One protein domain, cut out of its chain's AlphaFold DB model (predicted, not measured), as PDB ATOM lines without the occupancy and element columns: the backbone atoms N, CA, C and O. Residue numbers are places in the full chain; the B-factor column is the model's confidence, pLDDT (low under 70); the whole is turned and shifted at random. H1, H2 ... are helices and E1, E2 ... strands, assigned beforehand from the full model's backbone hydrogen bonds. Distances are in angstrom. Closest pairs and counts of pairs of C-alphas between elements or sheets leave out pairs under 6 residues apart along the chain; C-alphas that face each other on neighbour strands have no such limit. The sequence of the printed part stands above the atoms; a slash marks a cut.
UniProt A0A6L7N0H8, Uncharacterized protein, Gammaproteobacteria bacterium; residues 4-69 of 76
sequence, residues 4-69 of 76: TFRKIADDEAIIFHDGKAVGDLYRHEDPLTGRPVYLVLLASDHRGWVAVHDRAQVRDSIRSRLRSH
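Overview. This is residues 4 to 69 of the 76 residues of an uncharacterized protein of Gammaproteobacteria bacterium (UniProt A0A6L7N0H8). Picture a strongly twisted wall of five antiparallel strands that curls as it goes across, with one helix, H1, packed over the hollow face at the E4 and E5 end and the other face bare. The long strand E3 runs between the hairpin of E1 and E2 and the pair E4 and E5, and the turn from E3 to E4 reaches out at one end of the longest axis. The printed part has 66 residues, with five named strands and then one named helix along the chain; the sheet's order is E1, E2, E3, E4, E5, all antiparallel, and the class is mixed, helices and strands. The whole is compact, with a radius of gyration of the C-alphas of 11.5 A, and the C-alphas span 33 by 24 by 21 A.

Arrangement. Start with the inner strand E3, residues 20 to 29. On one side of it look for E2, residues 12 to 17, with N 15 and O 23 at 2.8 A, within hydrogen-bond range. On its other side is E4, residues 36 to 42, where N 26 and O 39 are 2.9 A apart. The edge strands are E1, residues 4 to 7, with N 6 and O 14 at 2.9 A, and E5, residues 50 to 52, with N 40 and O 50 at 2.8 A. The five strands form a meander, each the antiparallel neighbour of the one before, and each two that follow each other form a hairpin. From edge to edge the strands' lines turn by 88 degrees and the way across turns by 70 degrees; E1 and E5 are apart. H1, residues 58 to 68, is on one face of this sheet, giving two layers, a helix layer and a sheet layer. Its closest C-alphas to E5 are those of Val 58 and Val 52, 6.2 A apart; to E4, those of Val 58 and Tyr 38, 7.3 A apart. In H1 every O i to N i+4 pair is within hydrogen-bond range.

Along the chain. Find C-alpha 4 at (23.422, -46.426, 35.464), where E1 begins its 10.0 A. E2 covers 16.6 A. From C-alpha 20 at (25.813, -54.965, 31.771), E3 runs 28.1 A to C-alpha 29. E4 measures 19.4 A and E5 6.3 A. H1 runs 15.4 A and ends at C-alpha 68, (8.750, -56.263, 28.366).

Size, cuts and confidence. Look for the two C-alphas farthest apart at Gly 19 and Leu 32, 35.8 A. The printed part has no cut and no long link. Mean pLDDT of the printed part is 90.2; residues 46 to 47, between E4 and E5, are under 70 in this model.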
ATOM      1  N   THR A   4      22.360 -47.429  35.498       95.25
ATOM      2  CA  THR A   4      23.422 -46.426  35.464       95.25
ATOM      3  C   THR A   4      23.715 -46.019  34.026       95.25
ATOM      4  O   THR A   4      23.308 -46.683  33.075       95.25
ATOM      5  N   PHE A   5      24.384 -44.879  33.871       94.81
ATOM      6  CA  PHE A   5      24.709 -44.307  32.572       94.81
ATOM      7  C   PHE A   5      26.197 -43.992  32.526       94.81
ATOM      8  O   PHE A   5      26.743 -43.470  33.501       94.81
ATOM      9  N   ARG A   6      26.838 -44.268  31.391       96.56
ATOM     10  CA  ARG A   6      28.198 -43.808  31.101       96.56
ATOM     11  C   ARG A   6      28.139 -42.836  29.935       96.56
ATOM     12  O   ARG A   6      27.782 -43.236  28.834       96.56
ATOM     13  N   LYS A   7      28.489 -41.578  30.190       96.19
ATOM     14  CA  LYS A   7      28.560 -40.537  29.161       96.19
ATOM     15  C   LYS A   7      29.618 -40.903  28.111       96.19
ATOM     16  O   LYS A   7      30.716 -41.309  28.491       96.19
ATOM     17  N   ILE A   8      29.272 -40.754  26.834       95.75
ATOM     18  CA  ILE A   8      30.176 -40.905  25.681       95.75
ATOM     19  C   ILE A   8      30.400 -39.539  25.030       95.75
ATOM     20  O   ILE A   8      31.544 -39.126  24.862       95.75
ATOM     21  N   ALA A   9      29.311 -38.810  24.779       94.50
ATOM     22  CA  ALA A   9      29.305 -37.445  24.260       94.50
ATOM     23  C   ALA A   9      28.356 -36.556  25.086       94.50
ATOM     24  O   ALA A   9      27.750 -37.009  26.060       94.50
ATOM     25  N   ASP A  10      28.245 -35.270  24.749       91.12
ATOM     26  CA  ASP A  10      27.334 -34.345  25.443       91.12
ATOM     27  C   ASP A  10      25.861 -34.747  25.321       91.12
ATOM     28  O   ASP A  10      25.077 -34.534  26.250       91.12
ATOM     29  N   ASP A  11      25.513 -35.383  24.213       93.62
ATOM     30  CA  ASP A  11      24.188 -35.855  23.852       93.62
ATOM     31  C   ASP A  11      24.055 -37.382  23.856       93.62
ATOM     32  O   ASP A  11      22.949 -37.863  23.651       93.62
ATOM     33  N   GLU A  12      25.111 -38.144  24.159       95.38
ATOM     34  CA  GLU A  12      25.114 -39.613  24.088       95.38
ATOM     35  C   GLU A  12      25.621 -40.278  25.380       95.38
ATOM     36  O   GLU A  12      26.643 -39.890  25.964       95.38
ATOM     37  N   ALA A  13      24.939 -41.339  25.816       96.38
ATOM     38  CA  ALA A  13      25.368 -42.180  26.927       96.38
ATOM     39  C   ALA A  13      24.996 -43.656  26.737       96.38
ATOM     40  O   ALA A  13      23.900 -43.978  26.296       96.38
ATOM     41  N   ILE A  14      25.855 -44.561  27.207       95.38
ATOM     42  CA  ILE A  14      25.556 -45.997  27.281       95.38
ATOM     43  C   ILE A  14      24.751 -46.282  28.548       95.38
ATOM     44  O   ILE A  14      25.092 -45.819  29.643       95.38
ATOM     45  N   ILE A  15      23.708 -47.089  28.404       94.75
ATOM     46  CA  ILE A  15      22.824 -47.559  29.465       94.75
ATOM     47  C   ILE A  15      23.351 -48.884  30.006       94.75
ATOM     48  O   ILE A  15      23.536 -49.853  29.267       94.75
ATOM     49  N   PHE A  16      23.514 -48.952  31.323       93.62
ATOM     50  CA  PHE A  16      23.856 -50.177  32.031       93.62
ATOM     51  C   PHE A  16      22.702 -50.618  32.929       93.62
ATOM     52  O   PHE A  16      22.119 -49.806  33.647       93.62
ATOM     53  N   HIS A  17      22.411 -51.917  32.925       91.62
ATOM     54  CA  HIS A  17      21.496 -52.568  33.858       91.62
ATOM     55  C   HIS A  17      22.242 -53.682  34.591       91.62
ATOM     56  O   HIS A  17      22.771 -54.598  33.960       91.62
ATOM     57  N   ASP A  18      22.334 -53.564  35.918       91.19
ATOM     58  CA  ASP A  18      23.081 -54.489  36.783       91.19
ATOM     59  C   ASP A  18      24.516 -54.769  36.263       91.19
ATOM     60  O   ASP A  18      24.993 -55.902  36.218       91.19
ATOM     61  N   GLY A  19      25.207 -53.708  35.824       89.56
ATOM     62  CA  GLY A  19      26.601 -53.750  35.358       89.56
ATOM     63  C   GLY A  19      26.804 -54.195  33.906       89.56
ATOM     64  O   GLY A  19      27.929 -54.140  33.414       89.56
ATOM     65  N   LYS A  20      25.744 -54.586  33.190       90.75
ATOM     66  CA  LYS A  20      25.813 -54.965  31.771       90.75
ATOM     67  C   LYS A  20      25.298 -53.841  30.886       90.75
ATOM     68  O   LYS A  20      24.269 -53.251  31.201       90.75
ATOM     69  N   ALA A  21      25.995 -53.562  29.785       91.94
ATOM     70  CA  ALA A  21      25.503 -52.637  28.771       91.94
ATOM     71  C   ALA A  21      24.248 -53.232  28.118       91.94
ATOM     72  O   ALA A  21      24.258 -54.387  27.690       91.94
ATOM     73  N   VAL A  22      23.166 -52.462  28.089       91.81
ATOM     74  CA  VAL A  22      21.862 -52.912  27.575       91.81
ATOM     75  C   VAL A  22      21.302 -52.005  26.490       91.81
ATOM     76  O   VAL A  22      20.250 -52.313  25.933       91.81
ATOM     77  N   GLY A  23      21.976 -50.901  26.182       92.69
ATOM     78  CA  GLY A  23      21.498 -49.944  25.204       92.69
ATOM     79  C   GLY A  23      22.199 -48.602  25.288       92.69
ATOM     80  O   GLY A  23      23.144 -48.438  26.057       92.69
ATOM     81  N   ASP A  24      21.655 -47.646  24.554       94.31
ATOM     82  CA  ASP A  24      22.180 -46.303  24.377       94.31
ATOM     83  C   ASP A  24      21.068 -45.270  24.597       94.31
ATOM     84  O   ASP A  24      19.877 -45.530  24.398       94.31
ATOM     85  N   LEU A  25      21.463 -44.090  25.051       95.00
ATOM     86  CA  LEU A  25      20.610 -42.951  25.337       95.00
ATOM     87  C   LEU A  25      21.141 -41.753  24.563       95.00
ATOM     88  O   LEU A  25      22.292 -41.370  24.758       95.00
ATOM     89  N   TYR A  26      20.274 -41.118  23.786       94.88
ATOM     90  CA  TYR A  26      20.596 -39.910  23.040       94.88
ATOM     91  C   TYR A  26      19.673 -38.776  23.462       94.88
ATOM     92  O   TYR A  26      18.489 -38.996  23.715       94.88
ATOM     93  N   ARG A  27      20.190 -37.556  23.556       95.00
ATOM     94  CA  ARG A  27      19.411 -36.351  23.848       95.00
ATOM     95  C   ARG A  27      19.379 -35.469  22.610       95.00
ATOM     96  O   ARG A  27      20.394 -34.907  22.226       95.00
ATOM     97  N   HIS A  28      18.190 -35.240  22.080       93.94
ATOM     98  CA  HIS A  28      17.966 -34.309  20.980       93.94
ATOM     99  C   HIS A  28      17.003 -33.200  21.391       93.94
ATOM    100  O   HIS A  28      16.379 -33.258  22.450       93.94
ATOM    101  N   GLU A  29      16.896 -32.179  20.552       94.38
ATOM    102  CA  GLU A  29      15.817 -31.202  20.622       94.38
ATOM    103  C   GLU A  29      14.706 -31.640  19.667       94.38
ATOM    104  O   GLU A  29      14.963 -31.967  18.509       94.38
ATOM    105  N   ASP A  30      13.476 -31.705  20.165       89.44
ATOM    106  CA  ASP A  30      12.306 -32.014  19.358       89.44
ATOM    107  C   ASP A  30      11.995 -30.806  18.455       89.44
ATOM    108  O   ASP A  30      11.666 -29.735  18.976       89.44
ATOM    109  N   PRO A  31      12.058 -30.947  17.118       87.81
ATOM    110  CA  PRO A  31      11.933 -29.816  16.200       87.81
ATOM    111  C   PRO A  31      10.531 -29.192  16.192       87.81
ATOM    112  O   PRO A  31      10.369 -28.073  15.711       87.81
ATOM    113  N   LEU A  32       9.513 -29.893  16.703       90.00
ATOM    114  CA  LEU A  32       8.139 -29.394  16.750       90.00
ATOM    115  C   LEU A  32       7.850 -28.610  18.030       90.00
ATOM    116  O   LEU A  32       6.953 -27.769  18.047       90.00
ATOM    117  N   THR A  33       8.576 -28.897  19.114       90.00
ATOM    118  CA  THR A  33       8.299 -28.309  20.434       90.00
ATOM    119  C   THR A  33       9.452 -27.487  21.005       90.00
ATOM    120  O   THR A  33       9.243 -26.766  21.981       90.00
ATOM    121  N   GLY A  34      10.659 -27.598  20.439       91.75
ATOM    122  CA  GLY A  34      11.893 -27.004  20.967       91.75
ATOM    123  C   GLY A  34      12.315 -27.578  22.326       91.75
ATOM    124  O   GLY A  34      13.145 -27.002  23.024       91.75
ATOM    125  N   ARG A  35      11.697 -28.681  22.766       91.69
ATOM    126  CA  ARG A  35      11.961 -29.303  24.069       91.69
ATOM    127  C   ARG A  35      12.937 -30.463  23.914       91.69
ATOM    128  O   ARG A  35      12.946 -31.118  22.875       91.69
ATOM    129  N   PRO A  36      13.737 -30.774  24.945       92.94
ATOM    130  CA  PRO A  36      14.589 -31.947  24.904       92.94
ATOM    131  C   PRO A  36      13.750 -33.228  24.809       92.94
ATOM    132  O   PRO A  36      12.802 -33.419  25.570       92.94
ATOM    133  N   VAL A  37      14.155 -34.125  23.918       95.12
ATOM    134  CA  VAL A  37      13.656 -35.493  23.799       95.12
ATOM    135  C   VAL A  37      14.817 -36.460  23.998       95.12
ATOM    136  O   VAL A  37      15.912 -36.277  23.466       95.12
ATOM    137  N   TYR A  38      14.589 -37.486  24.803       95.00
ATOM    138  CA  TYR A  38      15.552 -38.532  25.102       95.00
ATOM    139  C   TYR A  38      15.178 -39.782  24.313       95.00
ATOM    140  O   TYR A  38      14.129 -40.377  24.556       95.00
ATOM    141  N   LEU A  39      16.023 -40.174  23.368       93.81
ATOM    142  CA  LEU A  39      15.867 -41.392  22.591       93.81
ATOM    143  C   LEU A  39      16.591 -42.533  23.302       93.81
ATOM    144  O   LEU A  39      17.807 -42.511  23.463       93.81
ATOM    145  N   VAL A  40      15.834 -43.530  23.743       93.44
ATOM    146  CA  VAL A  40      16.343 -44.739  24.393       93.44
ATOM    147  C   VAL A  40      16.342 -45.869  23.374       93.44
ATOM    148  O   VAL A  40      15.280 -46.247  22.873       93.44
ATOM    149  N   LEU A  41      17.510 -46.442  23.109       91.56
ATOM    150  CA  LEU A  41      17.680 -47.640  22.297       91.56
ATOM    151  C   LEU A  41      18.122 -48.779  23.204       91.56
ATOM    152  O   LEU A  41      19.162 -48.676  23.836       91.56
ATOM    153  N   LEU A  42      17.360 -49.869  23.278       90.00
ATOM    154  CA  LEU A  42      17.783 -51.058  24.018       90.00
ATOM    155  C   LEU A  42      18.180 -52.153  23.036       90.00
ATOM    156  O   LEU A  42      17.444 -52.441  22.097       90.00
ATOM    157  N   ALA A  43      19.307 -52.812  23.289       85.44
ATOM    158  CA  ALA A  43      19.821 -53.883  22.438       85.44
ATOM    159  C   ALA A  43      18.855 -55.080  22.342       85.44
ATOM    160  O   ALA A  43      18.867 -55.821  21.363       85.44
ATOM    161  N   SER A  44      18.008 -55.277  23.357       78.69
ATOM    162  CA  SER A  44      16.979 -56.322  23.378       78.69
ATOM    163  C   SER A  44      15.710 -55.966  22.610       78.69
ATOM    164  O   SER A  44      14.846 -56.825  22.411       78.69
ATOM    165  N   ASP A  45      15.573 -54.712  22.191       78.69
ATOM    166  CA  ASP A  45      14.332 -54.159  21.685       78.69
ATOM    167  C   ASP A  45      14.388 -53.927  20.175       78.69
ATOM    168  O   ASP A  45      14.614 -52.827  19.673       78.69
ATOM    169  N   HIS A  46      14.134 -55.004  19.435       68.81
ATOM    170  CA  HIS A  46      14.065 -55.011  17.971       68.81
ATOM    171  C   HIS A  46      12.997 -54.065  17.394       68.81
ATOM    172  O   HIS A  46      13.003 -53.807  16.193       68.81
ATOM    173  N   ARG A  47      12.063 -53.562  18.219       66.69
ATOM    174  CA  ARG A  47      10.984 -52.659  17.787       66.69
ATOM    175  C   ARG A  47      11.396 -51.186  17.791       66.69
ATOM    176  O   ARG A  47      10.600 -50.344  17.387       66.69
ATOM    177  N   GLY A  48      12.626 -50.878  18.199       70.19
ATOM    178  CA  GLY A  48      13.229 -49.562  18.030       70.19
ATOM    179  C   GLY A  48      13.019 -48.589  19.192       70.19
ATOM    180  O   GLY A  48      12.522 -48.932  20.269       70.19
ATOM    181  N   TRP A  49      13.466 -47.362  18.932       80.44
ATOM    182  CA  TRP A  49      13.633 -46.248  19.862       80.44
ATOM    183  C   TRP A  49      12.391 -45.939  20.712       80.44
ATOM    184  O   TRP A  49      11.261 -45.933  20.224       80.44
ATOM    185  N   VAL A  50      12.603 -45.598  21.985       89.06
ATOM    186  CA  VAL A  50      11.610 -44.879  22.797       89.06
ATOM    187  C   VAL A  50      12.003 -43.418  22.861       89.06
ATOM    188  O   VAL A  50      13.078 -43.104  23.356       89.06
ATOM    189  N   ALA A  51      11.107 -42.534  22.439       91.38
ATOM    190  CA  ALA A  51      11.206 -41.117  22.750       91.38
ATOM    191  C   ALA A  51      10.597 -40.845  24.133       91.38
ATOM    192  O   ALA A  51       9.455 -41.220  24.402       91.38
ATOM    193  N   VAL A  52      11.362 -40.200  25.009       93.31
ATOM    194  CA  VAL A  52      10.922 -39.758  26.335       93.31
ATOM    195  C   VAL A  52      11.154 -38.254  26.429       93.31
ATOM    196  O   VAL A  52      12.285 -37.801  26.320       93.31
ATOM    197  N   HIS A  53      10.108 -37.464  26.648       91.50
ATOM    198  CA  HIS A  53      10.221 -35.995  26.727       91.50
ATOM    199  C   HIS A  53      10.529 -35.479  28.138       91.50
ATOM    200  O   HIS A  53      10.877 -34.316  28.319       91.50
ATOM    201  N   ASP A  54      10.431 -36.344  29.150       91.56
ATOM    202  CA  ASP A  54      10.731 -36.015  30.542       91.56
ATOM    203  C   ASP A  54      11.954 -36.794  31.040       91.56
ATOM    204  O   ASP A  54      11.949 -38.024  31.149       91.56
ATOM    205  N   ARG A  55      13.005 -36.056  31.409       88.75
ATOM    206  CA  ARG A  55      14.252 -36.624  31.935       88.75
ATOM    207  C   ARG A  55      14.020 -37.493  33.172       88.75
ATOM    208  O   ARG A  55      14.727 -38.485  33.348       88.75
ATOM    209  N   ALA A  56      13.069 -37.126  34.033       90.62
ATOM    210  CA  ALA A  56      12.779 -37.874  35.253       90.62
ATOM    211  C   ALA A  56      12.246 -39.281  34.940       90.62
ATOM    212  O   ALA A  56      12.526 -40.225  35.678       90.62
ATOM    213  N   GLN A  57      11.558 -39.435  33.806       93.00
ATOM    214  CA  GLN A  57      10.904 -40.679  33.409       93.00
ATOM    215  C   GLN A  57      11.822 -41.640  32.648       93.00
ATOM    216  O   GLN A  57      11.519 -42.826  32.582       93.00
ATOM    217  N   VAL A  58      12.976 -41.186  32.139       93.06
ATOM    218  CA  VAL A  58      13.898 -42.010  31.325       93.06
ATOM    219  C   VAL A  58      14.230 -43.344  31.997       93.06
ATOM    220  O   VAL A  58      14.152 -44.400  31.367       93.06
ATOM    221  N   ARG A  59      14.564 -43.328  33.295       94.50
ATOM    222  CA  ARG A  59      14.883 -44.562  34.033       94.50
ATOM    223  C   ARG A  59      13.693 -45.510  34.108       94.50
ATOM    224  O   ARG A  59      13.876 -46.714  33.951       94.50
ATOM    225  N   ASP A  60      12.497 -44.989  34.342       92.94
ATOM    226  CA  ASP A  60      11.297 -45.814  34.465       92.94
ATOM    227  C   ASP A  60      10.854 -46.364  33.108       92.94
ATOM    228  O   ASP A  60      10.481 -47.537  33.026       92.94
ATOM    229  N   SER A  61      11.016 -45.592  32.029       91.50
ATOM    230  CA  SER A  61      10.837 -46.064  30.654       91.50
ATOM    231  C   SER A  61      11.791 -47.217  30.325       91.50
ATOM    232  O   SER A  61      11.343 -48.244  29.813       91.50
ATOM    233  N   ILE A  62      13.077 -47.104  30.688       90.69
ATOM    234  CA  ILE A  62      14.063 -48.185  30.519       90.69
ATOM    235  C   ILE A  62      13.660 -49.421  31.335       90.69
ATOM    236  O   ILE A  62      13.621 -50.520  30.786       90.69
ATOM    237  N   ARG A  63      13.309 -49.268  32.623       90.69
ATOM    238  CA  ARG A  63      12.852 -50.394  33.467       90.69
ATOM    239  C   ARG A  63      11.652 -51.099  32.858       90.69
ATOM    240  O   ARG A  63      11.604 -52.324  32.838       90.69
ATOM    241  N   SER A  64      10.673 -50.326  32.392       89.62
ATOM    242  CA  SER A  64       9.463 -50.864  31.784       89.62
ATOM    243  C   SER A  64       9.795 -51.678  30.533       89.62
ATOM    244  O   SER A  64       9.410 -52.842  30.446       89.62
ATOM    245  N   ARG A  65      10.606 -51.122  29.623       86.56
ATOM    246  CA  ARG A  65      11.017 -51.818  28.398       86.56
ATOM    247  C   ARG A  65      11.866 -53.058  28.677       86.56
ATOM    248  O   ARG A  65      11.591 -54.086  28.076       86.56
ATOM    249  N   LEU A  66      12.823 -53.016  29.606       87.06
ATOM    250  CA  LEU A  66      13.622 -54.197  29.971       87.06
ATOM    251  C   LEU A  66      12.763 -55.331  30.547       87.06
ATOM    252  O   LEU A  66      13.086 -56.498  30.345       87.06
ATOM    253  N   ARG A  67      11.659 -55.014  31.239       85.94
ATOM    254  CA  ARG A  67      10.691 -56.028  31.687       85.94
ATOM    255  C   ARG A  67       9.893 -56.623  30.527       85.94
ATOM    256  O   ARG A  67       9.638 -57.820  30.538       85.94
ATOM    257  N   SER A  68       9.499 -55.808  29.548       83.25
ATOM    258  CA  SER A  68       8.750 -56.263  28.366       83.25
ATOM    259  C   SER A  68       9.619 -56.988  27.333       83.25
ATOM    260  O   SER A  68       9.133 -57.881  26.647       83.25
ATOM    261  N   HIS A  69      10.898 -56.625  27.237       78.31
ATOM    262  CA  HIS A  69      11.887 -57.171  26.309       78.31
ATOM    263  C   HIS A  69      13.177 -57.495  27.077       78.31
ATOM    264  O   HIS A  69      14.161 -56.749  26.991       78.31
TER     265      HIS A  69